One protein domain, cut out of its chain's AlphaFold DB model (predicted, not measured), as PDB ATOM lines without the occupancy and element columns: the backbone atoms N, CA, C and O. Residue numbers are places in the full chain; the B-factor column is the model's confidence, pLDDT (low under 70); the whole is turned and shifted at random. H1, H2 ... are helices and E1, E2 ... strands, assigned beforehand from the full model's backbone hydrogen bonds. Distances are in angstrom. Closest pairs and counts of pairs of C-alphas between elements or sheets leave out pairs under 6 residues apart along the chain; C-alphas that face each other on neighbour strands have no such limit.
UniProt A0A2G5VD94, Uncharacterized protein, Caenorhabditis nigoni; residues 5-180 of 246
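What this domain is: This is residues 5 to 180 of the 246 residues of an uncharacterized protein of Caenorhabditis nigoni (UniProt A0A2G5VD94). One long, twisted sheet of nine strands runs through the domain: a helix-covered parallel part, E3 to E6, passes into a barer antiparallel part, E6 to E9. The sheet curls round H1; H2 packs on E3 near one edge, H3 on E2 and E5, while H4 and H5 graze the sheet on the side away from H1. The printed part has 176 residues, with five named helices and nine named strands in the order E1 H1 E2 H2 E3 E4 H3 H4 E5 H5 E6 E7 E8 E9 along the chain; the class is mixed, helices and strands. The sheet, also mixed, has the order E3 E2 E4 E5 E1 E6 E7 E8 E9. The whole is compact, radius of gyration of the C-alphas 15.9 A, spanning 45 by 41 by 29 A.

Where its parts are: Find C-alpha 12 at (-10.565, -31.497, 6.707), where E1, residues 12 to 17, begins. Across the sheet lie E3 (54 to 58), E2 (35 to 39), E4 (73 to 76), E5 (103 to 109, 20.1 A), E1, E6 (124 to 130), E7 (136 to 144, 24.8 A), E8 (150 to 158, 24.2 A) and E9 (166 to 175, 24.8 A), ending at C-alpha 175, (-15.810, -12.639, 13.438). The helices are H1 (20 to 30, 15.6 A), H2 (40 to 49), H3 (79 to 86), H4 (88 to 99, 16.1 A) and H5 (116 to 121).

How they stand to each other: Look first at E1, parallel to E5 at 23 degrees, with N 15 and O 106 2.8 A apart, and to E6 at 20 degrees, with N 126 and O 14 2.8 A apart. E6 to E9 form a meander, each strand the antiparallel neighbour of the one before; N 127 and O 140 are 2.9 A apart. E8 bends by 52 degrees at residue 154, E9 by 69 degrees at residue 170. Two strand-helix-strand units, parallel neighbour strands with helices between, are E2, H2, E3 and E4, H3 H4, E5; E1, H1, E2 and E5, H5, E6 are split, with other strands between. These crossovers are right-handed. H1 is on the sheet, its closest C-alphas to E5 being Pro 20 and Ala 109, 5.7 A. H3 and H4 touch, C-alphas of Val 83 and Ala 91 5.8 A apart, H4 with residues 90 to 91 alone. Every O i to N i+4 pair is within hydrogen-bond range in H1, H3 and H4, 4 of 6 in H2, and 0 of 2 in H5, beside 2 of 3 O i to N i+3 pairs.

The domain as a whole: The C-alphas farthest apart, Glu 48 and Glu 178, are 48.6 A apart. The printed part has no cut; its long link is E3 to E4. Confidence is under 70 at residues 115, 117, 162 and 175 to 180.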
ATOM      1  N   TYR A   5      -1.894 -25.019   3.517       80.75
ATOM      2  CA  TYR A   5      -0.610 -25.516   4.024       80.75
ATOM      3  C   TYR A   5      -0.483 -25.358   5.542       80.75
ATOM      4  O   TYR A   5       0.140 -26.200   6.193       80.75
ATOM      5  N   ASP A   6      -1.112 -24.317   6.094       80.31
ATOM      6  CA  ASP A   6      -1.059 -23.961   7.515       80.31
ATOM      7  C   ASP A   6      -2.004 -24.819   8.377       80.31
ATOM      8  O   ASP A   6      -1.973 -24.754   9.609       80.31
ATOM      9  N   LEU A   7      -2.862 -25.631   7.748       81.69
ATOM     10  CA  LEU A   7      -3.814 -26.474   8.461       81.69
ATOM     11  C   LEU A   7      -3.111 -27.619   9.207       81.69
ATOM     12  O   LEU A   7      -2.047 -28.086   8.793       81.69
ATOM     13  N   PRO A   8      -3.707 -28.142  10.294       81.50
ATOM     14  CA  PRO A   8      -3.183 -29.315  10.985       81.50
ATOM     15  C   PRO A   8      -2.932 -30.514  10.052       81.50
ATOM     16  O   PRO A   8      -3.534 -30.645   8.988       81.50
ATOM     17  N   LYS A   9      -2.068 -31.446  10.473       81.25
ATOM     18  CA  LYS A   9      -1.849 -32.714   9.745       81.25
ATOM     19  C   LYS A   9      -3.102 -33.599   9.696       81.25
ATOM     20  O   LYS A   9      -3.223 -34.445   8.824       81.25
ATOM     21  N   THR A  10      -4.021 -33.381  10.629       84.12
ATOM     22  CA  THR A  10      -5.328 -34.030  10.742       84.12
ATOM     23  C   THR A  10      -6.408 -32.968  10.562       84.12
ATOM     24  O   THR A  10      -7.032 -32.517  11.528       84.12
ATOM     25  N   SER A  11      -6.560 -32.479   9.335       88.62
ATOM     26  CA  SER A  11      -7.548 -31.458   8.992       88.62
ATOM     27  C   SER A  11      -8.440 -31.921   7.857       88.62
ATOM     28  O   SER A  11      -8.028 -32.722   7.023       88.62
ATOM     29  N   LEU A  12      -9.645 -31.371   7.826       92.56
ATOM     30  CA  LEU A  12     -10.565 -31.497   6.707       92.56
ATOM     31  C   LEU A  12     -10.706 -30.127   6.053       92.56
ATOM     32  O   LEU A  12     -11.078 -29.168   6.731       92.56
ATOM     33  N   ALA A  13     -10.387 -30.030   4.770       93.06
ATOM     34  CA  ALA A  13     -10.610 -28.835   3.974       93.06
ATOM     35  C   ALA A  13     -11.577 -29.143   2.830       93.06
ATOM     36  O   ALA A  13     -11.488 -30.208   2.224       93.06
ATOM     37  N   VAL A  14     -12.485 -28.217   2.539       93.19
ATOM     38  CA  VAL A  14     -13.451 -28.342   1.442       93.19
ATOM     39  C   VAL A  14     -13.099 -27.339   0.355       93.19
ATOM     40  O   VAL A  14     -12.896 -26.165   0.646       93.19
ATOM     41  N   PHE A  15     -13.020 -27.804  -0.883       93.38
ATOM     42  CA  PHE A  15     -12.762 -27.015  -2.076       93.38
ATOM     43  C   PHE A  15     -14.010 -27.066  -2.948       93.38
ATOM     44  O   PHE A  15     -14.336 -28.109  -3.512       93.38
ATOM     45  N   SER A  16     -14.708 -25.942  -3.035       91.81
ATOM     46  CA  SER A  16     -15.912 -25.790  -3.843       91.81
ATOM     47  C   SER A  16     -15.600 -24.908  -5.043       91.81
ATOM     48  O   SER A  16     -15.061 -23.817  -4.875       91.81
ATOM     49  N   ALA A  17     -15.891 -25.378  -6.251       91.44
ATOM     50  CA  ALA A  17     -15.641 -24.638  -7.488       91.44
ATOM     51  C   ALA A  17     -16.806 -24.815  -8.466       91.44
ATOM     52  O   ALA A  17     -17.523 -25.810  -8.400       91.44
ATOM     53  N   ASP A  18     -16.998 -23.874  -9.394       88.44
ATOM     54  CA  ASP A  18     -17.993 -24.048 -10.469       88.44
ATOM     55  C   ASP A  18     -17.611 -25.225 -11.379       88.44
ATOM     56  O   ASP A  18     -18.462 -26.014 -11.782       88.44
ATOM     57  N   ASP A  19     -16.309 -25.365 -11.635       88.69
ATOM     58  CA  ASP A  19     -15.695 -26.519 -12.277       88.69
ATOM     59  C   ASP A  19     -14.723 -27.194 -11.287       88.69
ATOM     60  O   ASP A  19     -13.664 -26.626 -10.984       88.69
ATOM     61  N   PRO A  20     -15.049 -28.399 -10.775       87.88
ATOM     62  CA  PRO A  20     -14.192 -29.168  -9.872       87.88
ATOM     63  C   PRO A  20     -12.765 -29.392 -10.389       87.88
ATOM     64  O   PRO A  20     -11.835 -29.489  -9.584       87.88
ATOM     65  N   ILE A  21     -12.559 -29.402 -11.713       88.00
ATOM     66  CA  ILE A  21     -11.226 -29.541 -12.320       88.00
ATOM     67  C   ILE A  21     -10.290 -28.427 -11.847       88.00
ATOM     68  O   ILE A  21      -9.111 -28.672 -11.599       88.00
ATOM     69  N   LYS A  22     -10.808 -27.219 -11.606       89.25
ATOM     70  CA  LYS A  22     -10.003 -26.087 -11.120       89.25
ATOM     71  C   LYS A  22      -9.526 -26.270  -9.687       89.25
ATOM     72  O   LYS A  22      -8.396 -25.913  -9.357       89.25
ATOM     73  N   ALA A  23     -10.348 -26.890  -8.846       91.06
ATOM     74  CA  ALA A  23      -9.918 -27.286  -7.513       91.06
ATOM     75  C   ALA A  23      -8.828 -28.368  -7.581       91.06
ATOM     76  O   ALA A  23      -7.838 -28.278  -6.850       91.06
ATOM     77  N   TYR A  24      -8.962 -29.342  -8.488       89.56
ATOM     78  CA  TYR A  24      -7.930 -30.355  -8.716       89.56
ATOM     79  C   TYR A  24      -6.609 -29.743  -9.193       89.56
ATOM     80  O   TYR A  24      -5.573 -30.061  -8.620       89.56
ATOM     81  N   GLU A  25      -6.627 -28.817 -10.158       88.69
ATOM     82  CA  GLU A  25      -5.427 -28.116 -10.646       88.69
ATOM     83  C   GLU A  25      -4.640 -27.456  -9.495       88.69
ATOM     84  O   GLU A  25      -3.414 -27.595  -9.403       88.69
ATOM     85  N   ILE A  26      -5.344 -26.790  -8.572       90.38
ATOM     86  CA  ILE A  26      -4.739 -26.170  -7.384       90.38
ATOM     87  C   ILE A  26      -4.159 -27.233  -6.442       90.38
ATOM     88  O   ILE A  26      -3.020 -27.095  -5.987       90.38
ATOM     89  N   LEU A  27      -4.921 -28.287  -6.136       90.69
ATOM     90  CA  LEU A  27      -4.503 -29.334  -5.201       90.69
ATOM     91  C   LEU A  27      -3.314 -30.139  -5.742       90.69
ATOM     92  O   LEU A  27      -2.343 -30.338  -5.015       90.69
ATOM     93  N   PHE A  28      -3.324 -30.532  -7.013       87.00
ATOM     94  CA  PHE A  28      -2.218 -31.267  -7.632       87.00
ATOM     95  C   PHE A  28      -0.944 -30.437  -7.742       87.00
ATOM     96  O   PHE A  28       0.145 -30.950  -7.506       87.00
ATOM     97  N   SER A  29      -1.063 -29.134  -8.003       87.06
ATOM     98  CA  SER A  29       0.105 -28.244  -8.002       87.06
ATOM     99  C   SER A  29       0.701 -28.055  -6.597       87.06
ATOM    100  O   SER A  29       1.858 -27.662  -6.438       87.06
ATOM    101  N   ALA A  30      -0.091 -28.289  -5.551       87.69
ATOM    102  CA  ALA A  30       0.294 -28.035  -4.171       87.69
ATOM    103  C   ALA A  30       0.801 -29.261  -3.411       87.69
ATOM    104  O   ALA A  30       1.677 -29.117  -2.546       87.69
ATOM    105  N   LEU A  31       0.214 -30.424  -3.678       87.81
ATOM    106  CA  LEU A  31       0.446 -31.668  -2.955       87.81
ATOM    107  C   LEU A  31       1.500 -32.498  -3.691       87.81
ATOM    108  O   LEU A  31       1.490 -32.578  -4.910       87.81
ATOM    109  N   GLN A  32       2.428 -33.112  -2.954       81.75
ATOM    110  CA  GLN A  32       3.521 -33.866  -3.582       81.75
ATOM    111  C   GLN A  32       3.100 -35.261  -4.045       81.75
ATOM    112  O   GLN A  32       3.476 -35.659  -5.134       81.75
ATOM    113  N   ASN A  33       2.362 -36.000  -3.211       84.12
ATOM    114  CA  ASN A  33       1.899 -37.363  -3.497       84.12
ATOM    115  C   ASN A  33       0.520 -37.586  -2.846       84.12
ATOM    116  O   ASN A  33       0.416 -38.328  -1.860       84.12
ATOM    117  N   PRO A  34      -0.532 -36.880  -3.296       89.44
ATOM    118  CA  PRO A  34      -1.863 -37.092  -2.750       89.44
ATOM    119  C   PRO A  34      -2.359 -38.505  -3.085       89.44
ATOM    120  O   PRO A  34      -2.068 -39.042  -4.149       89.44
ATOM    121  N   GLY A  35      -3.119 -39.114  -2.177       91.88
ATOM    122  CA  GLY A  35      -3.999 -40.231  -2.522       91.88
ATOM    123  C   GLY A  35      -5.334 -39.698  -3.026       91.88
ATOM    124  O   GLY A  35      -5.810 -38.684  -2.515       91.88
ATOM    125  N   PHE A  36      -5.947 -40.367  -3.994       92.62
ATOM    126  CA  PHE A  36      -7.284 -40.033  -4.476       92.62
ATOM    127  C   PHE A  36      -8.309 -41.038  -3.980       92.62
ATOM    128  O   PHE A  36      -8.063 -42.239  -4.010       92.62
ATOM    129  N   ILE A  37      -9.466 -40.541  -3.559       94.62
ATOM    130  CA  ILE A  37     -10.667 -41.345  -3.359       94.62
ATOM    131  C   ILE A  37     -11.681 -40.925  -4.414       94.62
ATOM    132  O   ILE A  37     -12.117 -39.769  -4.426       94.62
ATOM    133  N   CYS A  38     -12.068 -41.860  -5.273       93.94
ATOM    134  CA  CYS A  38     -13.040 -41.630  -6.337       93.94
ATOM    135  C   CYS A  38     -13.944 -42.852  -6.531       93.94
ATOM    136  O   CYS A  38     -13.672 -43.945  -6.023       93.94
ATOM    137  N   GLN A  39     -15.028 -42.672  -7.271       94.38
ATOM    138  CA  GLN A  39     -15.871 -43.780  -7.685       94.38
ATOM    139  C   GLN A  39     -15.126 -44.614  -8.748       94.38
ATOM    140  O   GLN A  39     -14.326 -44.092  -9.528       94.38
ATOM    141  N   GLU A  40     -15.344 -45.931  -8.765       94.12
ATOM    142  CA  GLU A  40     -14.604 -46.879  -9.615       94.12
ATOM    143  C   GLU A  40     -14.633 -46.540 -11.119       94.12
ATOM    144  O   GLU A  40     -13.618 -46.672 -11.798       94.12
ATOM    145  N   SER A  41     -15.752 -46.035 -11.643       92.06
ATOM    146  CA  SER A  41     -15.877 -45.625 -13.049       92.06
ATOM    147  C   SER A  41     -15.076 -44.365 -13.400       92.06
ATOM    148  O   SER A  41     -14.751 -44.165 -14.568       92.06
ATOM    149  N   CYS A  42     -14.700 -43.556 -12.406       89.12
ATOM    150  CA  CYS A  42     -13.864 -42.363 -12.572       89.12
ATOM    151  C   CYS A  42     -12.363 -42.659 -12.393       89.12
ATOM    152  O   CYS A  42     -11.520 -41.809 -12.683       89.12
ATOM    153  N   ALA A  43     -12.006 -43.863 -11.935       89.06
ATOM    154  CA  ALA A  43     -10.632 -44.209 -11.576       89.06
ATOM    155  C   ALA A  43      -9.663 -44.162 -12.766       89.06
ATOM    156  O   ALA A  43      -8.529 -43.697 -12.626       89.06
ATOM    157  N   THR A  44     -10.108 -44.611 -13.943       87.56
ATOM    158  CA  THR A  44      -9.316 -44.571 -15.183       87.56
ATOM    159  C   THR A  44      -9.006 -43.139 -15.592       87.56
ATOM    160  O   THR A  44      -7.851 -42.821 -15.852       87.56
ATOM    161  N   TRP A  45     -10.007 -42.255 -15.550       86.81
ATOM    162  CA  TRP A  45      -9.838 -40.840 -15.874       86.81
ATOM    163  C   TRP A  45      -8.803 -40.165 -14.967       86.81
ATOM    164  O   TRP A  45      -7.883 -39.510 -15.454       86.81
ATOM    165  N   HIS A  46      -8.888 -40.392 -13.652       84.62
ATOM    166  CA  HIS A  46      -7.905 -39.854 -12.710       84.62
ATOM    167  C   HIS A  46      -6.499 -40.420 -12.930       84.62
ATOM    168  O   HIS A  46      -5.530 -39.670 -12.855       84.62
ATOM    169  N   SER A  47      -6.386 -41.713 -13.241       83.00
ATOM    170  CA  SER A  47      -5.091 -42.359 -13.483       83.00
ATOM    171  C   SER A  47      -4.434 -41.889 -14.788       83.00
ATOM    172  O   SER A  47      -3.211 -41.843 -14.874       83.00
ATOM    173  N   GLU A  48      -5.225 -41.536 -15.807       85.25
ATOM    174  CA  GLU A  48      -4.722 -40.996 -17.076       85.25
ATOM    175  C   GLU A  48      -4.236 -39.549 -16.942       85.25
ATOM    176  O   GLU A  48      -3.177 -39.204 -17.464       85.25
ATOM    177  N   TYR A  49      -4.996 -38.708 -16.236       79.81
ATOM    178  CA  TYR A  49      -4.632 -37.303 -16.035       79.81
ATOM    179  C   TYR A  49      -3.532 -37.115 -14.984       79.81
ATOM    180  O   TYR A  49      -2.756 -36.164 -15.082       79.81
ATOM    181  N   HIS A  50      -3.448 -38.016 -13.998       77.44
ATOM    182  CA  HIS A  50      -2.510 -37.934 -12.879       77.44
ATOM    183  C   HIS A  50      -1.896 -39.309 -12.558       77.44
ATOM    184  O   HIS A  50      -2.260 -39.944 -11.565       77.44
ATOM    185  N   PRO A  51      -0.941 -39.784 -13.378       77.06
ATOM    186  CA  PRO A  51      -0.398 -41.142 -13.277       77.06
ATOM    187  C   PRO A  51       0.415 -41.395 -12.000       77.06
ATOM    188  O   PRO A  51       0.610 -42.542 -11.605       77.06
ATOM    189  N   GLU A  52       0.893 -40.341 -11.338       77.75
ATOM    190  CA  GLU A  52       1.630 -40.434 -10.072       77.75
ATOM    191  C   GLU A  52       0.741 -40.638  -8.828       77.75
ATOM    192  O   GLU A  52       1.254 -40.844  -7.725       77.75
ATOM    193  N   VAL A  53      -0.586 -40.590  -8.975       82.69
ATOM    194  CA  VAL A  53      -1.527 -40.594  -7.850       82.69
ATOM    195  C   VAL A  53      -1.972 -42.014  -7.508       82.69
ATOM    196  O   VAL A  53      -2.421 -42.776  -8.360       82.69
ATOM    197  N   VAL A  54      -1.911 -42.364  -6.221       89.25
ATOM    198  CA  VAL A  54      -2.483 -43.621  -5.722       89.25
ATOM    199  C   VAL A  54      -3.995 -43.457  -5.601       89.25
ATOM    200  O   VAL A  54      -4.466 -42.660  -4.788       89.25
ATOM    201  N   VAL A  55      -4.749 -44.221  -6.388       91.88
ATOM    202  CA  VAL A  55      -6.216 -44.177  -6.404       91.88
ATOM    203  C   VAL A  55      -6.792 -45.291  -5.531       91.88
ATOM    204  O   VAL A  55      -6.465 -46.466  -5.688       91.88
ATOM    205  N   SER A  56      -7.675 -44.918  -4.612       94.00
ATOM    206  CA  SER A  56      -8.529 -45.811  -3.834       94.00
ATOM    207  C   SER A  56      -9.972 -45.628  -4.294       94.00
ATOM    208  O   SER A  56     -10.469 -44.505  -4.366       94.00
ATOM    209  N   THR A  57     -10.656 -46.721  -4.616       94.88
ATOM    210  CA  THR A  57     -11.976 -46.662  -5.247       94.88
ATOM    211  C   THR A  57     -13.092 -47.134  -4.326       94.88
ATOM    212  O   THR A  57     -12.872 -47.873  -3.366       94.88
ATOM    213  N   PHE A  58     -14.312 -46.708  -4.637       95.31
ATOM    214  CA  PHE A  58     -15.546 -47.275  -4.100       95.31
ATOM    215  C   PHE A  58     -16.547 -47.522  -5.234       95.31
ATOM    216  O   PHE A  58     -16.481 -46.892  -6.293       95.31
ATOM    217  N   SER A  59     -17.500 -48.422  -5.009       94.56
ATOM    218  CA  SER A  59     -18.564 -48.747  -5.964       94.56
ATOM    219  C   SER A  59     -19.890 -48.958  -5.240       94.56
ATOM    220  O   SER A  59     -19.959 -48.828  -4.025       94.56
ATOM    221  N   THR A  60     -20.965 -49.271  -5.957       91.31
ATOM    222  CA  THR A  60     -22.269 -49.573  -5.339       91.31
ATOM    223  C   THR A  60     -22.212 -50.753  -4.372       91.31
ATOM    224  O   THR A  60     -22.942 -50.774  -3.383       91.31
ATOM    225  N   ASP A  61     -21.321 -51.706  -4.638       90.50
ATOM    226  CA  ASP A  61     -21.233 -52.976  -3.917       90.50
ATOM    227  C   ASP A  61     -20.033 -53.038  -2.960       90.50
ATOM    228  O   ASP A  61     -19.943 -53.949  -2.137       90.50
ATOM    229  N   SER A  62     -19.118 -52.068  -3.047       91.00
ATOM    230  CA  SER A  62     -17.881 -52.042  -2.270       91.00
ATOM    231  C   SER A  62     -17.678 -50.687  -1.599       91.00
ATOM    232  O   SER A  62     -17.393 -49.677  -2.249       91.00
ATOM    233  N   GLU A  63     -17.829 -50.676  -0.273       91.31
ATOM    234  CA  GLU A  63     -17.525 -49.517   0.564       91.31
ATOM    235  C   GLU A  63     -16.007 -49.387   0.752       91.31
ATOM    236  O   GLU A  63     -15.304 -50.381   0.939       91.31
ATOM    237  N   LEU A  64     -15.497 -48.154   0.743       93.06
ATOM    238  CA  LEU A  64     -14.076 -47.904   0.956       93.06
ATOM    239  C   LEU A  64     -13.679 -48.244   2.397       93.06
ATOM    240  O   LEU A  64     -14.193 -47.653   3.351       93.06
ATOM    241  N   ASN A  65     -12.690 -49.120   2.562       91.31
ATOM    242  CA  ASN A  65     -12.066 -49.338   3.858       91.31
ATOM    243  C   ASN A  65     -11.016 -48.238   4.131       91.31
ATOM    244  O   ASN A  65     -10.046 -48.111   3.382       91.31
ATOM    245  N   PRO A  66     -11.154 -47.438   5.204       90.44
ATOM    246  CA  PRO A  66     -10.214 -46.360   5.505       90.44
ATOM    247  C   PRO A  66      -8.773 -46.819   5.767       90.44
ATOM    248  O   PRO A  66      -7.862 -45.997   5.644       90.44
ATOM    249  N   ASP A  67      -8.554 -48.086   6.130       89.19
ATOM    250  CA  ASP A  67      -7.205 -48.631   6.326       89.19
ATOM    251  C   ASP A  67      -6.491 -48.966   5.001       89.19
ATOM    252  O   ASP A  67      -5.260 -49.013   4.981       89.19
ATOM    253  N   ASP A  68      -7.227 -49.093   3.892       89.38
ATOM    254  CA  ASP A  68      -6.651 -49.326   2.557       89.38
ATOM    255  C   ASP A  68      -6.080 -48.032   1.950       89.38
ATOM    256  O   ASP A  68      -5.227 -48.055   1.060       89.38
ATOM    257  N   VAL A  69      -6.502 -46.875   2.466       91.81
ATOM    258  CA  VAL A  69      -5.971 -45.574   2.062       91.81
ATOM    259  C   VAL A  69      -4.619 -45.377   2.745       91.81
ATOM    260  O   VAL A  69      -4.550 -45.143   3.951       91.81
ATOM    261  N   THR A  70      -3.518 -45.421   1.999       89.25
ATOM    262  CA  THR A  70      -2.159 -45.349   2.572       89.25
ATOM    263  C   THR A  70      -1.616 -43.921   2.661       89.25
ATOM    264  O   THR A  70      -0.941 -43.582   3.636       89.25
ATOM    265  N   SER A  71      -1.990 -43.042   1.729       91.31
ATOM    266  CA  SER A  71      -1.490 -41.663   1.646       91.31
ATOM    267  C   SER A  71      -1.829 -40.818   2.880       91.31
ATOM    268  O   SER A  71      -2.906 -40.946   3.469       91.31
ATOM    269  N   SER A  72      -0.908 -39.940   3.290       90.56
ATOM    270  CA  SER A  72      -1.112 -39.012   4.416       90.56
ATOM    271  C   SER A  72      -2.003 -37.823   4.061       90.56
ATOM    272  O   SER A  72      -2.676 -37.275   4.933       90.56
ATOM    273  N   GLU A  73      -1.989 -37.427   2.791       92.56
ATOM    274  CA  GLU A  73      -2.829 -36.382   2.217       92.56
ATOM    275  C   GLU A  73      -3.756 -37.041   1.201       92.56
ATOM    276  O   GLU A  73      -3.295 -37.800   0.347       92.56
ATOM    277  N   VAL A  74      -5.056 -36.806   1.338       94.44
ATOM    278  CA  VAL A  74      -6.085 -37.491   0.559       94.44
ATOM    279  C   VAL A  74      -7.026 -36.469  -0.045       94.44
ATOM    280  O   VAL A  74      -7.561 -35.627   0.674       94.44
ATOM    281  N   VAL A  75      -7.248 -36.573  -1.347       94.50
ATOM    282  CA  VAL A  75      -8.255 -35.811  -2.075       94.50
ATOM    283  C   VAL A  75      -9.446 -36.722  -2.336       94.50
ATOM    284  O   VAL A  75      -9.313 -37.782  -2.940       94.50
ATOM    285  N   PHE A  76     -10.612 -36.326  -1.848       94.19
ATOM    286  CA  PHE A  76     -11.871 -37.009  -2.075       94.19
ATOM    287  C   PHE A  76     -12.597 -36.290  -3.212       94.19
ATOM    288  O   PHE A  76     -13.160 -35.214  -3.007       94.19
ATOM    289  N   ALA A  77     -12.530 -36.884  -4.399       91.00
ATOM    290  CA  ALA A  77     -13.049 -36.328  -5.642       91.00
ATOM    291  C   ALA A  77     -14.574 -36.428  -5.740       91.00
ATOM    292  O   ALA A  77     -15.265 -35.462  -6.038       91.00
ATOM    293  N   ASP A  78     -15.091 -37.611  -5.408       88.81
ATOM    294  CA  ASP A  78     -16.482 -37.990  -5.654       88.81
ATOM    295  C   ASP A  78     -17.267 -38.122  -4.346       88.81
ATOM    296  O   ASP A  78     -18.014 -39.082  -4.131       88.81
ATOM    297  N   PHE A  79     -17.069 -37.181  -3.419       90.44
ATOM    298  CA  PHE A  79     -17.721 -37.245  -2.109       90.44
ATOM    299  C   PHE A  79     -19.249 -37.254  -2.232       90.44
ATOM    300  O   PHE A  79     -19.931 -38.009  -1.540       90.44
ATOM    301  N   ASP A  80     -19.779 -36.472  -3.164       87.31
ATOM    302  CA  ASP A  80     -21.211 -36.355  -3.414       87.31
ATOM    303  C   ASP A  80     -21.811 -37.687  -3.885       87.31
ATOM    304  O   ASP A  80     -22.819 -38.151  -3.351       87.31
ATOM    305  N   LEU A  81     -21.127 -38.375  -4.803       89.62
ATOM    306  CA  LEU A  81     -21.492 -39.720  -5.258       89.62
ATOM    307  C   LEU A  81     -21.408 -40.745  -4.123       89.62
ATOM    308  O   LEU A  81     -22.276 -41.616  -4.017       89.62
ATOM    309  N   TYR A  82     -20.411 -40.630  -3.242       92.12
ATOM    310  CA  TYR A  82     -20.307 -41.491  -2.062       92.12
ATOM    311  C   TYR A  82     -21.508 -41.298  -1.127       92.12
ATOM    312  O   TYR A  82     -22.111 -42.272  -0.670       92.12
ATOM    313  N   VAL A  83     -21.889 -40.043  -0.864       90.69
ATOM    314  CA  VAL A  83     -23.062 -39.704  -0.045       90.69
ATOM    315  C   VAL A  83     -24.347 -40.219  -0.689       90.69
ATOM    316  O   VAL A  83     -25.182 -40.777   0.022       90.69
ATOM    317  N   LEU A  84     -24.502 -40.087  -2.008       89.38
ATOM    318  CA  LEU A  84     -25.665 -40.607  -2.734       89.38
ATOM    319  C   LEU A  84     -25.748 -42.140  -2.681       89.38
ATOM    320  O   LEU A  84     -26.839 -42.686  -2.546       89.38
ATOM    321  N   THR A  85     -24.607 -42.828  -2.745       91.88
ATOM    322  CA  THR A  85     -24.545 -44.298  -2.773       91.88
ATOM    323  C   THR A  85     -24.772 -44.913  -1.390       91.88
ATOM    324  O   THR A  85     -25.528 -45.871  -1.241       91.88
ATOM    325  N   PHE A  86     -24.127 -44.366  -0.359       93.25
ATOM    326  CA  PHE A  86     -24.058 -44.989   0.970       93.25
ATOM    327  C   PHE A  86     -24.809 -44.220   2.060       93.25
ATOM    328  O   PHE A  86     -24.962 -44.708   3.185       93.25
ATOM    329  N   GLY A  87     -25.276 -43.016   1.749       91.56
ATOM    330  CA  GLY A  87     -25.901 -42.110   2.696       91.56
ATOM    331  C   GLY A  87     -24.895 -41.306   3.519       91.56
ATOM    332  O   GLY A  87     -23.770 -41.722   3.822       91.56
ATOM    333  N   LEU A  88     -25.353 -40.136   3.965       89.50
ATOM    334  CA  LEU A  88     -24.567 -39.202   4.765       89.50
ATOM    335  C   LEU A  88     -23.979 -39.810   6.059       89.50
ATOM    336  O   LEU A  88     -22.808 -39.551   6.339       89.50
ATOM    337  N   PRO A  89     -24.693 -40.645   6.849       91.25
ATOM    338  CA  PRO A  89     -24.130 -41.198   8.085       91.25
ATOM    339  C   PRO A  89     -22.870 -42.042   7.858       91.25
ATOM    340  O   PRO A  89     -21.927 -41.971   8.651       91.25
ATOM    341  N   LYS A  90     -22.838 -42.824   6.772       92.25
ATOM    342  CA  LYS A  90     -21.667 -43.627   6.400       92.25
ATOM    343  C   LYS A  90     -20.524 -42.746   5.908       92.25
ATOM    344  O   LYS A  90     -19.401 -42.909   6.379       92.25
ATOM    345  N   ALA A  91     -20.820 -41.758   5.063       92.25
ATOM    346  CA  ALA A  91     -19.831 -40.785   4.601       92.25
ATOM    347  C   ALA A  91     -19.146 -40.063   5.775       92.25
ATOM    348  O   ALA A  91     -17.920 -40.021   5.863       92.25
ATOM    349  N   LEU A  92     -19.922 -39.581   6.752       91.69
ATOM    350  CA  LEU A  92     -19.375 -38.927   7.945       91.69
ATOM    351  C   LEU A  92     -18.534 -39.879   8.805       91.69
ATOM    352  O   LEU A  92     -17.532 -39.452   9.383       91.69
ATOM    353  N   ARG A  93     -18.911 -41.161   8.904       92.69
ATOM    354  CA  ARG A  93     -18.109 -42.172   9.611       92.69
ATOM    355  C   ARG A  93     -16.765 -42.385   8.917       92.69
ATOM    356  O   ARG A  93     -15.745 -42.373   9.602       92.69
ATOM    357  N   LEU A  94     -16.759 -42.510   7.591       93.62
ATOM    358  CA  LEU A  94     -15.534 -42.637   6.803       93.62
ATOM    359  C   LEU A  94     -14.611 -41.426   7.012       93.62
ATOM    360  O   LEU A  94     -13.445 -41.597   7.367       93.62
ATOM    361  N   ILE A  95     -15.144 -40.205   6.888       93.69
ATOM    362  CA  ILE A  95     -14.375 -38.970   7.100       93.69
ATOM    363  C   ILE A  95     -13.783 -38.916   8.513       93.69
ATOM    364  O   ILE A  95     -12.605 -38.594   8.668       93.69
ATOM    365  N   LYS A  96     -14.556 -39.272   9.547       92.31
ATOM    366  CA  LYS A  96     -14.055 -39.332  10.932       92.31
ATOM    367  C   LYS A  96     -12.915 -40.343  11.085       92.31
ATOM    368  O   LYS A  96     -11.911 -40.020  11.718       92.31
ATOM    369  N   SER A  97     -13.039 -41.528  10.485       93.19
ATOM    370  CA  SER A  97     -11.992 -42.555  10.516       93.19
ATOM    371  C   SER A  97     -10.705 -42.090   9.830       93.19
ATOM    372  O   SER A  97      -9.619 -42.248  10.390       93.19
ATOM    373  N   LEU A  98     -10.817 -41.460   8.656       93.38
ATOM    374  CA  LEU A  98      -9.670 -40.947   7.901       93.38
ATOM    375  C   LEU A  98      -8.999 -39.757   8.609       93.38
ATOM    376  O   LEU A  98      -7.770 -39.719   8.724       93.38
ATOM    377  N   LYS A  99      -9.788 -38.811   9.141       90.69
ATOM    378  CA  LYS A  99      -9.296 -37.541   9.709       90.69
ATOM    379  C   LYS A  99      -8.369 -37.754  10.907       90.69
ATOM    380  O   LYS A  99      -7.497 -36.929  11.150       90.69
ATOM    381  N   ASN A 100      -8.504 -38.871  11.622       86.50
ATOM    382  CA  ASN A 100      -7.632 -39.216  12.749       86.50
ATOM    383  C   ASN A 100      -6.166 -39.429  12.345       86.50
ATOM    384  O   ASN A 100      -5.271 -39.249  13.169       86.50
ATOM    385  N   LYS A 101      -5.917 -39.838  11.097       88.81
ATOM    386  CA  LYS A 101      -4.582 -40.213  10.610       88.81
ATOM    387  C   LYS A 101      -4.107 -39.335   9.446       88.81
ATOM    388  O   LYS A 101      -2.920 -39.352   9.132       88.81
ATOM    389  N   LYS A 102      -5.021 -38.620   8.781       92.38
ATOM    390  CA  LYS A 102      -4.795 -38.039   7.453       92.38
ATOM    391  C   LYS A 102      -5.322 -36.615   7.345       92.38
ATOM    392  O   LYS A 102      -6.278 -36.232   8.025       92.38
ATOM    393  N   ARG A 103      -4.728 -35.862   6.424       93.06
ATOM    394  CA  ARG A 103      -5.262 -34.596   5.929       93.06
ATOM    395  C   ARG A 103      -6.181 -34.888   4.748       93.06
ATOM    396  O   ARG A 103      -5.768 -35.567   3.812       93.06
ATOM    397  N   ILE A 104      -7.408 -34.388   4.805       94.94
ATOM    398  CA  ILE A 104      -8.449 -34.662   3.815       94.94
ATOM    399  C   ILE A 104      -8.817 -33.364   3.103       94.94
ATOM    400  O   ILE A 104      -9.073 -32.348   3.751       94.94
ATOM    401  N   PHE A 105      -8.891 -33.435   1.782       94.94
ATOM    402  CA  PHE A 105      -9.380 -32.391   0.899       94.94
ATOM    403  C   PHE A 105     -10.604 -32.933   0.168       94.94
ATOM    404  O   PHE A 105     -10.476 -33.872  -0.605       94.94
ATOM    405  N   ILE A 106     -11.790 -32.398   0.430       94.62
ATOM    406  CA  ILE A 106     -12.991 -32.751  -0.335       94.62
ATOM    407  C   ILE A 106     -13.125 -31.754  -1.471       94.62
ATOM    408  O   ILE A 106     -13.071 -30.550  -1.223       94.62
ATOM    409  N   VAL A 107     -13.316 -32.253  -2.686       92.88
ATOM    410  CA  VAL A 107     -13.652 -31.429  -3.845       92.88
ATOM    411  C   VAL A 107     -15.136 -31.594  -4.142       92.88
ATOM    412  O   VAL A 107     -15.677 -32.690  -4.051       92.88
ATOM    413  N   SER A 108     -15.806 -30.482  -4.423       90.06
ATOM    414  CA  SER A 108     -17.247 -30.438  -4.655       90.06
ATOM    415  C   SER A 108     -17.582 -29.308  -5.628       90.06
ATOM    416  O   SER A 108     -16.852 -28.317  -5.737       90.06
ATOM    417  N   ALA A 109     -18.673 -29.463  -6.371       86.75
ATOM    418  CA  ALA A 109     -19.167 -28.413  -7.249       86.75
ATOM    419  C   ALA A 109     -19.957 -27.367  -6.447       86.75
ATOM    420  O   ALA A 109     -20.731 -27.713  -5.560       86.75
ATOM    421  N   ASN A 110     -19.859 -26.083  -6.801       81.81
ATOM    422  CA  ASN A 110     -20.668 -25.025  -6.174       81.81
ATOM    423  C   ASN A 110     -22.183 -25.270  -6.329       81.81
ATOM    424  O   ASN A 110     -22.971 -24.847  -5.487       81.81
ATOM    425  N   SER A 111     -22.589 -25.960  -7.400       77.69
ATOM    426  CA  SER A 111     -23.977 -26.363  -7.659       77.69
ATOM    427  C   SER A 111     -24.467 -27.503  -6.763       77.69
ATOM    428  O   SER A 111     -25.675 -27.698  -6.633       77.69
ATOM    429  N   PHE A 112     -23.550 -28.243  -6.141       75.38
ATOM    430  CA  PHE A 112     -23.850 -29.332  -5.226       75.38
ATOM    431  C   PHE A 112     -22.990 -29.174  -3.965       75.38
ATOM    432  O   PHE A 112     -22.003 -29.883  -3.789       75.38
ATOM    433  N   PRO A 113     -23.311 -28.193  -3.104       70.38
ATOM    434  CA  PRO A 113     -22.496 -27.906  -1.938       70.38
ATOM    435  C   PRO A 113     -22.497 -29.089  -0.974       70.38
ATOM    436  O   PRO A 113     -23.514 -29.759  -0.764       70.38
ATOM    437  N   VAL A 114     -21.346 -29.313  -0.342       73.25
ATOM    438  CA  VAL A 114     -21.195 -30.384   0.639       73.25
ATOM    439  C   VAL A 114     -22.184 -30.186   1.788       73.25
ATOM    440  O   VAL A 114     -22.456 -29.063   2.207       73.25
ATOM    441  N   SER A 115     -22.727 -31.294   2.299       69.81
ATOM    442  CA  SER A 115     -23.752 -31.280   3.346       69.81
ATOM    443  C   SER A 115     -23.382 -30.356   4.523       69.81
ATOM    444  O   SER A 115     -22.260 -30.472   5.025       69.81
ATOM    445  N   PRO A 116     -24.323 -29.547   5.059       72.94
ATOM    446  CA  PRO A 116     -24.088 -28.700   6.238       72.94
ATOM    447  C   PRO A 116     -23.566 -29.481   7.450       72.94
ATOM    448  O   PRO A 116     -22.803 -28.983   8.268       72.94
ATOM    449  N   HIS A 117     -23.896 -30.772   7.540       69.94
ATOM    450  CA  HIS A 117     -23.378 -31.656   8.583       69.94
ATOM    451  C   HIS A 117     -21.849 -31.827   8.555       69.94
ATOM    452  O   HIS A 117     -21.256 -32.263   9.546       69.94
ATOM    453  N   LEU A 118     -21.202 -31.500   7.434       82.00
ATOM    454  CA  LEU A 118     -19.754 -31.517   7.285       82.00
ATOM    455  C   LEU A 118     -19.092 -30.244   7.838       82.00
ATOM    456  O   LEU A 118     -17.895 -30.277   8.135       82.00
ATOM    457  N   GLU A 119     -19.841 -29.154   8.044       75.00
ATOM    458  CA  GLU A 119     -19.319 -27.870   8.537       75.00
ATOM    459  C   GLU A 119     -18.619 -28.036   9.888       75.00
ATOM    460  O   GLU A 119     -17.477 -27.618  10.049       75.00
ATOM    461  N   HIS A 120     -19.226 -28.776  10.822       77.38
ATOM    462  CA  HIS A 120     -18.636 -29.036  12.142       77.38
ATOM    463  C   HIS A 120     -17.337 -29.855  12.100       77.38
ATOM    464  O   HIS A 120     -16.560 -29.857  13.057       77.38
ATOM    465  N   LEU A 121     -17.100 -30.598  11.016       84.44
ATOM    466  CA  LEU A 121     -15.864 -31.352  10.818       84.44
ATOM    467  C   LEU A 121     -14.832 -30.556  10.020       84.44
ATOM    468  O   LEU A 121     -13.655 -30.928  10.042       84.44
ATOM    469  N   THR A 122     -15.251 -29.504   9.327       88.88
ATOM    470  CA  THR A 122     -14.425 -28.753   8.388       88.88
ATOM    471  C   THR A 122     -13.557 -27.749   9.131       88.88
ATOM    472  O   THR A 122     -14.006 -27.004   9.991       88.88
ATOM    473  N   ASN A 123     -12.268 -27.751   8.812       91.06
ATOM    474  CA  ASN A 123     -11.304 -26.803   9.356       91.06
ATOM    475  C   ASN A 123     -11.171 -25.562   8.470       91.06
ATOM    476  O   ASN A 123     -10.925 -24.472   8.982       91.06
ATOM    477  N   ALA A 124     -11.332 -25.726   7.159       90.62
ATOM    478  CA  ALA A 124     -11.351 -24.624   6.211       90.62
ATOM    479  C   ALA A 124     -12.206 -24.959   4.987       90.62
ATOM    480  O   ALA A 124     -12.212 -26.103   4.533       90.62
ATOM    481  N   SER A 125     -12.879 -23.963   4.428       90.75
ATOM    482  CA  SER A 125     -13.540 -24.056   3.130       90.75
ATOM    483  C   SER A 125     -12.973 -23.012   2.172       90.75
ATOM    484  O   SER A 125     -12.656 -21.890   2.563       90.75
ATOM    485  N   PHE A 126     -12.823 -23.406   0.915       91.75
ATOM    486  CA  PHE A 126     -12.293 -22.601  -0.175       91.75
ATOM    487  C   PHE A 126     -13.334 -22.597  -1.288       91.75
ATOM    488  O   PHE A 126     -13.518 -23.609  -1.960       91.75
ATOM    489  N   SER A 127     -14.019 -21.473  -1.483       91.69
ATOM    490  CA  SER A 127     -14.863 -21.263  -2.661       91.69
ATOM    491  C   SER A 127     -14.001 -20.651  -3.756       91.69
ATOM    492  O   SER A 127     -13.459 -19.569  -3.550       91.69
ATOM    493  N   ILE A 128     -13.814 -21.359  -4.865       93.00
ATOM    494  CA  ILE A 128     -12.899 -21.027  -5.958       93.00
ATOM    495  C   ILE A 128     -13.696 -20.542  -7.163       93.00
ATOM    496  O   ILE A 128     -14.677 -21.165  -7.574       93.00
ATOM    497  N   LYS A 129     -13.220 -19.449  -7.760       91.56
ATOM    498  CA  LYS A 129     -13.717 -18.882  -9.009       91.56
ATOM    499  C   LYS A 129     -12.557 -18.648  -9.966       91.56
ATOM    500  O   LYS A 129     -11.501 -18.143  -9.582       91.56
ATOM    501  N   SER A 130     -12.760 -19.023 -11.222       87.94
ATOM    502  CA  SER A 130     -11.802 -18.746 -12.290       87.94
ATOM    503  C   SER A 130     -11.783 -17.257 -12.616       87.94
ATOM    504  O   SER A 130     -12.818 -16.593 -12.569       87.94
ATOM    505  N   THR A 131     -10.614 -16.746 -12.990       88.75
ATOM    506  CA  THR A 131     -10.474 -15.394 -13.547       88.75
ATOM    507  C   THR A 131     -10.233 -15.460 -15.056       88.75
ATOM    508  O   THR A 131     -10.123 -16.544 -15.629       88.75
ATOM    509  N   GLU A 132     -10.122 -14.305 -15.716       88.06
ATOM    510  CA  GLU A 132      -9.716 -14.231 -17.129       88.06
ATOM    511  C   GLU A 132      -8.336 -14.859 -17.379       88.06
ATOM    512  O   GLU A 132      -8.058 -15.355 -18.471       88.06
ATOM    513  N   ASN A 133      -7.461 -14.855 -16.367       86.75
ATOM    514  CA  ASN A 133      -6.164 -15.505 -16.444       86.75
ATOM    515  C   ASN A 133      -6.275 -16.954 -15.931       86.75
ATOM    516  O   ASN A 133      -6.550 -17.150 -14.748       86.75
ATOM    517  N   PRO A 134      -5.980 -17.976 -16.758       84.75
ATOM    518  CA  PRO A 134      -6.129 -19.381 -16.372       84.75
ATOM    519  C   PRO A 134      -5.200 -19.823 -15.229       84.75
ATOM    520  O   PRO A 134      -5.403 -20.888 -14.662       84.75
ATOM    521  N   MET A 135      -4.180 -19.027 -14.896       86.62
ATOM    522  CA  MET A 135      -3.227 -19.311 -13.816       86.62
ATOM    523  C   MET A 135      -3.587 -18.607 -12.501       86.62
ATOM    524  O   MET A 135      -2.880 -18.773 -11.502       86.62
ATOM    525  N   VAL A 136      -4.642 -17.787 -12.500       89.12
ATOM    526  CA  VAL A 136      -5.075 -16.994 -11.349       89.12
ATOM    527  C   VAL A 136      -6.520 -17.335 -11.009       89.12
ATOM    528  O   VAL A 136      -7.409 -17.292 -11.860       89.12
ATOM    529  N   PHE A 137      -6.757 -17.625  -9.737       91.38
ATOM    530  CA  PHE A 137      -8.067 -17.952  -9.200       91.38
ATOM    531  C   PHE A 137      -8.408 -16.995  -8.069       91.38
ATOM    532  O   PHE A 137      -7.562 -16.670  -7.233       91.38
ATOM    533  N   GLU A 138      -9.659 -16.571  -8.024       91.50
ATOM    534  CA  GLU A 138     -10.218 -15.905  -6.858       91.50
ATOM    535  C   GLU A 138     -10.733 -16.964  -5.893       91.50
ATOM    536  O   GLU A 138     -11.356 -17.947  -6.294       91.50
ATOM    537  N   SER A 139     -10.462 -16.777  -4.607       92.19
ATOM    538  CA  SER A 139     -10.957 -17.665  -3.573       92.19
ATOM    539  C   SER A 139     -11.505 -16.901  -2.386       92.19
ATOM    540  O   SER A 139     -10.798 -16.097  -1.783       92.19
ATOM    541  N   SER A 140     -12.743 -17.202  -2.002       90.75
ATOM    542  CA  SER A 140     -13.248 -16.838  -0.683       90.75
ATOM    543  C   SER A 140     -12.971 -17.996   0.269       90.75
ATOM    544  O   SER A 140     -13.469 -19.110   0.094       90.75
ATOM    545  N   THR A 141     -12.096 -17.751   1.237       89.94
ATOM    546  CA  THR A 141     -11.608 -18.747   2.188       89.94
ATOM    547  C   THR A 141     -12.215 -18.497   3.556       89.94
ATOM    548  O   THR A 141     -12.067 -17.408   4.108       89.94
ATOM    549  N   THR A 142     -12.816 -19.526   4.137       88.69
ATOM    550  CA  THR A 142     -13.296 -19.521   5.520       88.69
ATOM    551  C   THR A 142     -12.467 -20.498   6.337       88.69
ATOM    552  O   THR A 142     -12.281 -21.639   5.927       88.69
ATOM    553  N   VAL A 143     -11.953 -20.071   7.489       87.81
ATOM    554  CA  VAL A 143     -11.149 -20.911   8.387       87.81
ATOM    555  C   VAL A 143     -11.704 -20.853   9.798       87.81
ATOM    556  O   VAL A 143     -12.002 -19.774  10.312       87.81
ATOM    557  N   PHE A 144     -11.784 -22.026  10.419       82.50
ATOM    558  CA  PHE A 144     -12.200 -22.204  11.802       82.50
ATOM    559  C   PHE A 144     -10.967 -22.432  12.671       82.50
ATOM    560  O   PHE A 144     -10.193 -23.374  12.452       82.50
ATOM    561  N   ASP A 145     -10.758 -21.564  13.660       77.25
ATOM    562  CA  ASP A 145      -9.673 -21.754  14.615       77.25
ATOM    563  C   ASP A 145     -10.024 -22.824  15.672       77.25
ATOM    564  O   ASP A 145     -11.158 -23.291  15.794       77.25
ATOM    565  N   LYS A 146      -9.035 -23.227  16.480       73.50
ATOM    566  CA  LYS A 146      -9.241 -24.220  17.554       73.50
ATOM    567  C   LYS A 146     -10.185 -23.745  18.665       73.50
ATOM    568  O   LYS A 146     -10.612 -24.564  19.471       73.50
ATOM    569  N   LYS A 147     -10.429 -22.438  18.758       76.56
ATOM    570  CA  LYS A 147     -11.323 -21.815  19.738       76.56
ATOM    571  C   LYS A 147     -12.746 -21.665  19.187       76.56
ATOM    572  O   LYS A 147     -13.626 -21.316  19.960       76.56
ATOM    573  N   GLY A 148     -12.971 -21.957  17.903       70.38
ATOM    574  CA  GLY A 148     -14.248 -21.790  17.214       70.38
ATOM    575  C   GLY A 148     -14.446 -20.417  16.562       70.38
ATOM    576  O   GLY A 148     -15.539 -20.147  16.073       70.38
ATOM    577  N   ASN A 149     -13.432 -19.547  16.531       80.12
ATOM    578  CA  ASN A 149     -13.523 -18.272  15.823       80.12
ATOM    579  C   ASN A 149     -13.490 -18.486  14.309       80.12
ATOM    580  O   ASN A 149     -12.758 -19.341  13.796       80.12
ATOM    581  N   LEU A 150     -14.245 -17.639  13.615       83.44
ATOM    582  CA  LEU A 150     -14.369 -17.641  12.169       83.44
ATOM    583  C   LEU A 150     -13.480 -16.550  11.565       83.44
ATOM    584  O   LEU A 150     -13.567 -15.375  11.927       83.44
ATOM    585  N   SER A 151     -12.646 -16.932  10.603       85.50
ATOM    586  CA  SER A 151     -11.880 -16.006   9.770       85.50
ATOM    587  C   SER A 151     -12.313 -16.180   8.324       85.50
ATOM    588  O   SER A 151     -12.072 -17.241   7.747       85.50
ATOM    589  N   VAL A 152     -12.870 -15.131   7.724       88.12
ATOM    590  CA  VAL A 152     -13.190 -15.091   6.293       88.12
ATOM    591  C   VAL A 152     -12.173 -14.197   5.589       88.12
ATOM    592  O   VAL A 152     -11.875 -13.089   6.033       88.12
ATOM    593  N   SER A 153     -11.603 -14.673   4.489       88.19
ATOM    594  CA  SER A 153     -10.650 -13.902   3.696       88.19
ATOM    595  C   SER A 153     -10.835 -14.128   2.208       88.19
ATOM    596  O   SER A 153     -10.917 -15.273   1.777       88.19
ATOM    597  N   ASP A 154     -10.794 -13.047   1.438       89.31
ATOM    598  CA  ASP A 154     -10.717 -13.111  -0.017       89.31
ATOM    599  C   ASP A 154      -9.244 -13.186  -0.422       89.31
ATOM    600  O   ASP A 154      -8.404 -12.403   0.047       89.31
ATOM    601  N   GLN A 155      -8.914 -14.158  -1.261       90.00
ATOM    602  CA  GLN A 155      -7.561 -14.524  -1.644       90.00
ATOM    603  C   GLN A 155      -7.455 -14.651  -3.165       90.00
ATOM    604  O   GLN A 155      -8.373 -15.122  -3.826       90.00
ATOM    605  N   LEU A 156      -6.305 -14.272  -3.716       89.94
ATOM    606  CA  LEU A 156      -5.892 -14.659  -5.060       89.94
ATOM    607  C   LEU A 156      -4.936 -15.835  -4.954       89.94
ATOM    608  O   LEU A 156      -3.911 -15.742  -4.275       89.94
ATOM    609  N   ILE A 157      -5.275 -16.920  -5.636       90.50
ATOM    610  CA  ILE A 157      -4.438 -18.102  -5.778       90.50
ATOM    611  C   ILE A 157      -3.758 -18.008  -7.138       90.50
ATOM    612  O   ILE A 157      -4.426 -17.893  -8.159       90.50
ATOM    613  N   THR A 158      -2.430 -18.038  -7.173       90.31
ATOM    614  CA  THR A 158      -1.667 -18.040  -8.427       90.31
ATOM    615  C   THR A 158      -0.842 -19.310  -8.529       90.31
ATOM    616  O   THR A 158       0.011 -19.558  -7.670       90.31
ATOM    617  N   ILE A 159      -1.082 -20.091  -9.583       88.56
ATOM    618  CA  ILE A 159      -0.284 -21.268  -9.934       88.56
ATOM    619  C   ILE A 159       0.860 -20.798 -10.834       88.56
ATOM    620  O   ILE A 159       0.638 -20.259 -11.915       88.56
ATOM    621  N   GLN A 160       2.098 -20.959 -10.374       80.50
ATOM    622  CA  GLN A 160       3.273 -20.685 -11.202       80.50
ATOM    623  C   GLN A 160       3.636 -21.946 -11.987       80.50
ATOM    624  O   GLN A 160       3.497 -23.051 -11.469       80.50
ATOM    625  N   ALA A 161       4.129 -21.799 -13.218       73.06
ATOM    626  CA  ALA A 161       4.551 -22.939 -14.030       73.06
ATOM    627  C   ALA A 161       5.619 -23.771 -13.288       73.06
ATOM    628  O   ALA A 161       6.736 -23.302 -13.072       73.06
ATOM    629  N   GLY A 162       5.256 -24.988 -12.866       68.69
ATOM    630  CA  GLY A 162       6.126 -25.895 -12.103       68.69
ATOM    631  C   GLY A 162       6.351 -25.515 -10.631       68.69
ATOM    632  O   GLY A 162       7.235 -26.081  -9.989       68.69
ATOM    633  N   GLY A 163       5.592 -24.555 -10.093       76.69
ATOM    634  CA  GLY A 163       5.721 -24.064  -8.721       76.69
ATOM    635  C   GLY A 163       4.480 -24.326  -7.867       76.69
ATOM    636  O   GLY A 163       3.375 -24.502  -8.374       76.69
ATOM    637  N   LYS A 164       4.658 -24.298  -6.541       85.12
ATOM    638  CA  LYS A 164       3.536 -24.395  -5.598       85.12
ATOM    639  C   LYS A 164       2.607 -23.179  -5.731       85.12
ATOM    640  O   LYS A 164       3.114 -22.060  -5.867       85.12
ATOM    641  N   PRO A 165       1.280 -23.362  -5.623       88.56
ATOM    642  CA  PRO A 165       0.331 -22.262  -5.579       88.56
ATOM    643  C   PRO A 165       0.672 -21.237  -4.496       88.56
ATOM    644  O   PRO A 165       0.989 -21.574  -3.353       88.56
ATOM    645  N   THR A 166       0.582 -19.964  -4.866       88.00
ATOM    646  CA  THR A 166       0.790 -18.832  -3.957       88.00
ATOM    647  C   THR A 166      -0.546 -18.189  -3.616       88.00
ATOM    648  O   THR A 166      -1.386 -18.016  -4.491       88.00
ATOM    649  N   PHE A 167      -0.739 -17.842  -2.344       88.81
ATOM    650  CA  PHE A 167      -1.988 -17.281  -1.831       88.81
ATOM    651  C   PHE A 167      -1.749 -15.847  -1.373       88.81
ATOM    652  O   PHE A 167      -0.983 -15.603  -0.436       88.81
ATOM    653  N   LYS A 168      -2.414 -14.892  -2.020       87.38
ATOM    654  CA  LYS A 168      -2.353 -13.475  -1.664       87.38
ATOM    655  C   LYS A 168      -3.698 -13.025  -1.113       87.38
ATOM    656  O   LYS A 168      -4.670 -12.930  -1.850       87.38
ATOM    657  N   THR A 169      -3.749 -12.707   0.177       86.31
ATOM    658  CA  THR A 169      -4.951 -12.142   0.801       86.31
ATOM    659  C   THR A 169      -5.211 -10.729   0.275       86.31
ATOM    660  O   THR A 169      -4.344  -9.862   0.385       86.31
ATOM    661  N   ILE A 170      -6.400 -10.502  -0.285       85.38
ATOM    662  CA  ILE A 170      -6.901  -9.177  -0.678       85.38
ATOM    663  C   ILE A 170      -7.617  -8.529   0.509       85.38
ATOM    664  O   ILE A 170      -7.360  -7.374   0.841       85.38
ATOM    665  N   LYS A 171      -8.516  -9.278   1.154       81.19
ATOM    666  CA  LYS A 171      -9.377  -8.789   2.232       81.19
ATOM    667  C   LYS A 171      -9.481  -9.844   3.323       81.19
ATOM    668  O   LYS A 171      -9.496 -11.035   3.028       81.19
ATOM    669  N   LYS A 172      -9.556  -9.413   4.581       80.06
ATOM    670  CA  LYS A 172      -9.762 -10.297   5.730       80.06
ATOM    671  C   LYS A 172     -10.783  -9.687   6.681       80.06
ATOM    672  O   LYS A 172     -10.688  -8.505   7.002       80.06
ATOM    673  N   VAL A 173     -11.730 -10.504   7.119       78.88
ATOM    674  CA  VAL A 173     -12.743 -10.189   8.124       78.88
ATOM    675  C   VAL A 173     -12.678 -11.277   9.194       78.88
ATOM    676  O   VAL A 173     -12.688 -12.466   8.882       78.88
ATOM    677  N   GLU A 174     -12.565 -10.874  10.454       73.31
ATOM    678  CA  GLU A 174     -12.557 -11.786  11.601       73.31
ATOM    679  C   GLU A 174     -13.844 -11.583  12.398       73.31
ATOM    680  O   GLU A 174     -14.182 -10.447  12.735       73.31
ATOM    681  N   THR A 175     -14.546 -12.677  12.697       65.25
ATOM    682  CA  THR A 175     -15.810 -12.639  13.438       65.25
ATOM    683  C   THR A 175     -15.678 -13.472  14.719       65.25
ATOM    684  O   THR A 175     -15.480 -14.690  14.637       65.25
ATOM    685  N   PRO A 176     -15.755 -12.850  15.912       50.53
ATOM    686  CA  PRO A 176     -15.779 -13.576  17.178       50.53
ATOM    687  C   PRO A 176     -17.132 -14.273  17.410       50.53
ATOM    688  O   PRO A 176     -18.162 -13.862  16.880       50.53
ATOM    689  N   ILE A 177     -17.110 -15.323  18.240       51.94
ATOM    690  CA  ILE A 177     -18.201 -16.287  18.508       51.94
ATOM    691  C   ILE A 177     -19.550 -15.636  18.878       51.94
ATOM    692  O   ILE A 177     -20.598 -16.218  18.611       51.94
ATOM    693  N   GLU A 178     -19.552 -14.425  19.436       46.53
ATOM    694  CA  GLU A 178     -20.777 -13.740  19.881       46.53
ATOM    695  C   GLU A 178     -21.688 -13.257  18.735       46.53
ATOM    696  O   GLU A 178     -22.847 -12.935  18.982       46.53
ATOM    697  N   ALA A 179     -21.217 -13.246  17.482       45.28
ATOM    698  CA  ALA A 179     -21.995 -12.777  16.327       45.28
ATOM    699  C   ALA A 179     -22.483 -13.897  15.382       45.28
ATOM    700  O   ALA A 179     -23.110 -13.614  14.362       45.28
ATOM    701  N   SER A 180     -22.212 -15.169  15.693       39.09
ATOM    702  CA  SER A 180     -22.373 -16.275  14.733       39.09
ATOM    703  C   SER A 180     -23.785 -16.876  14.642       39.09
ATOM    704  O   SER A 180     -23.984 -17.828  13.891       39.09
TER     705      SER A 180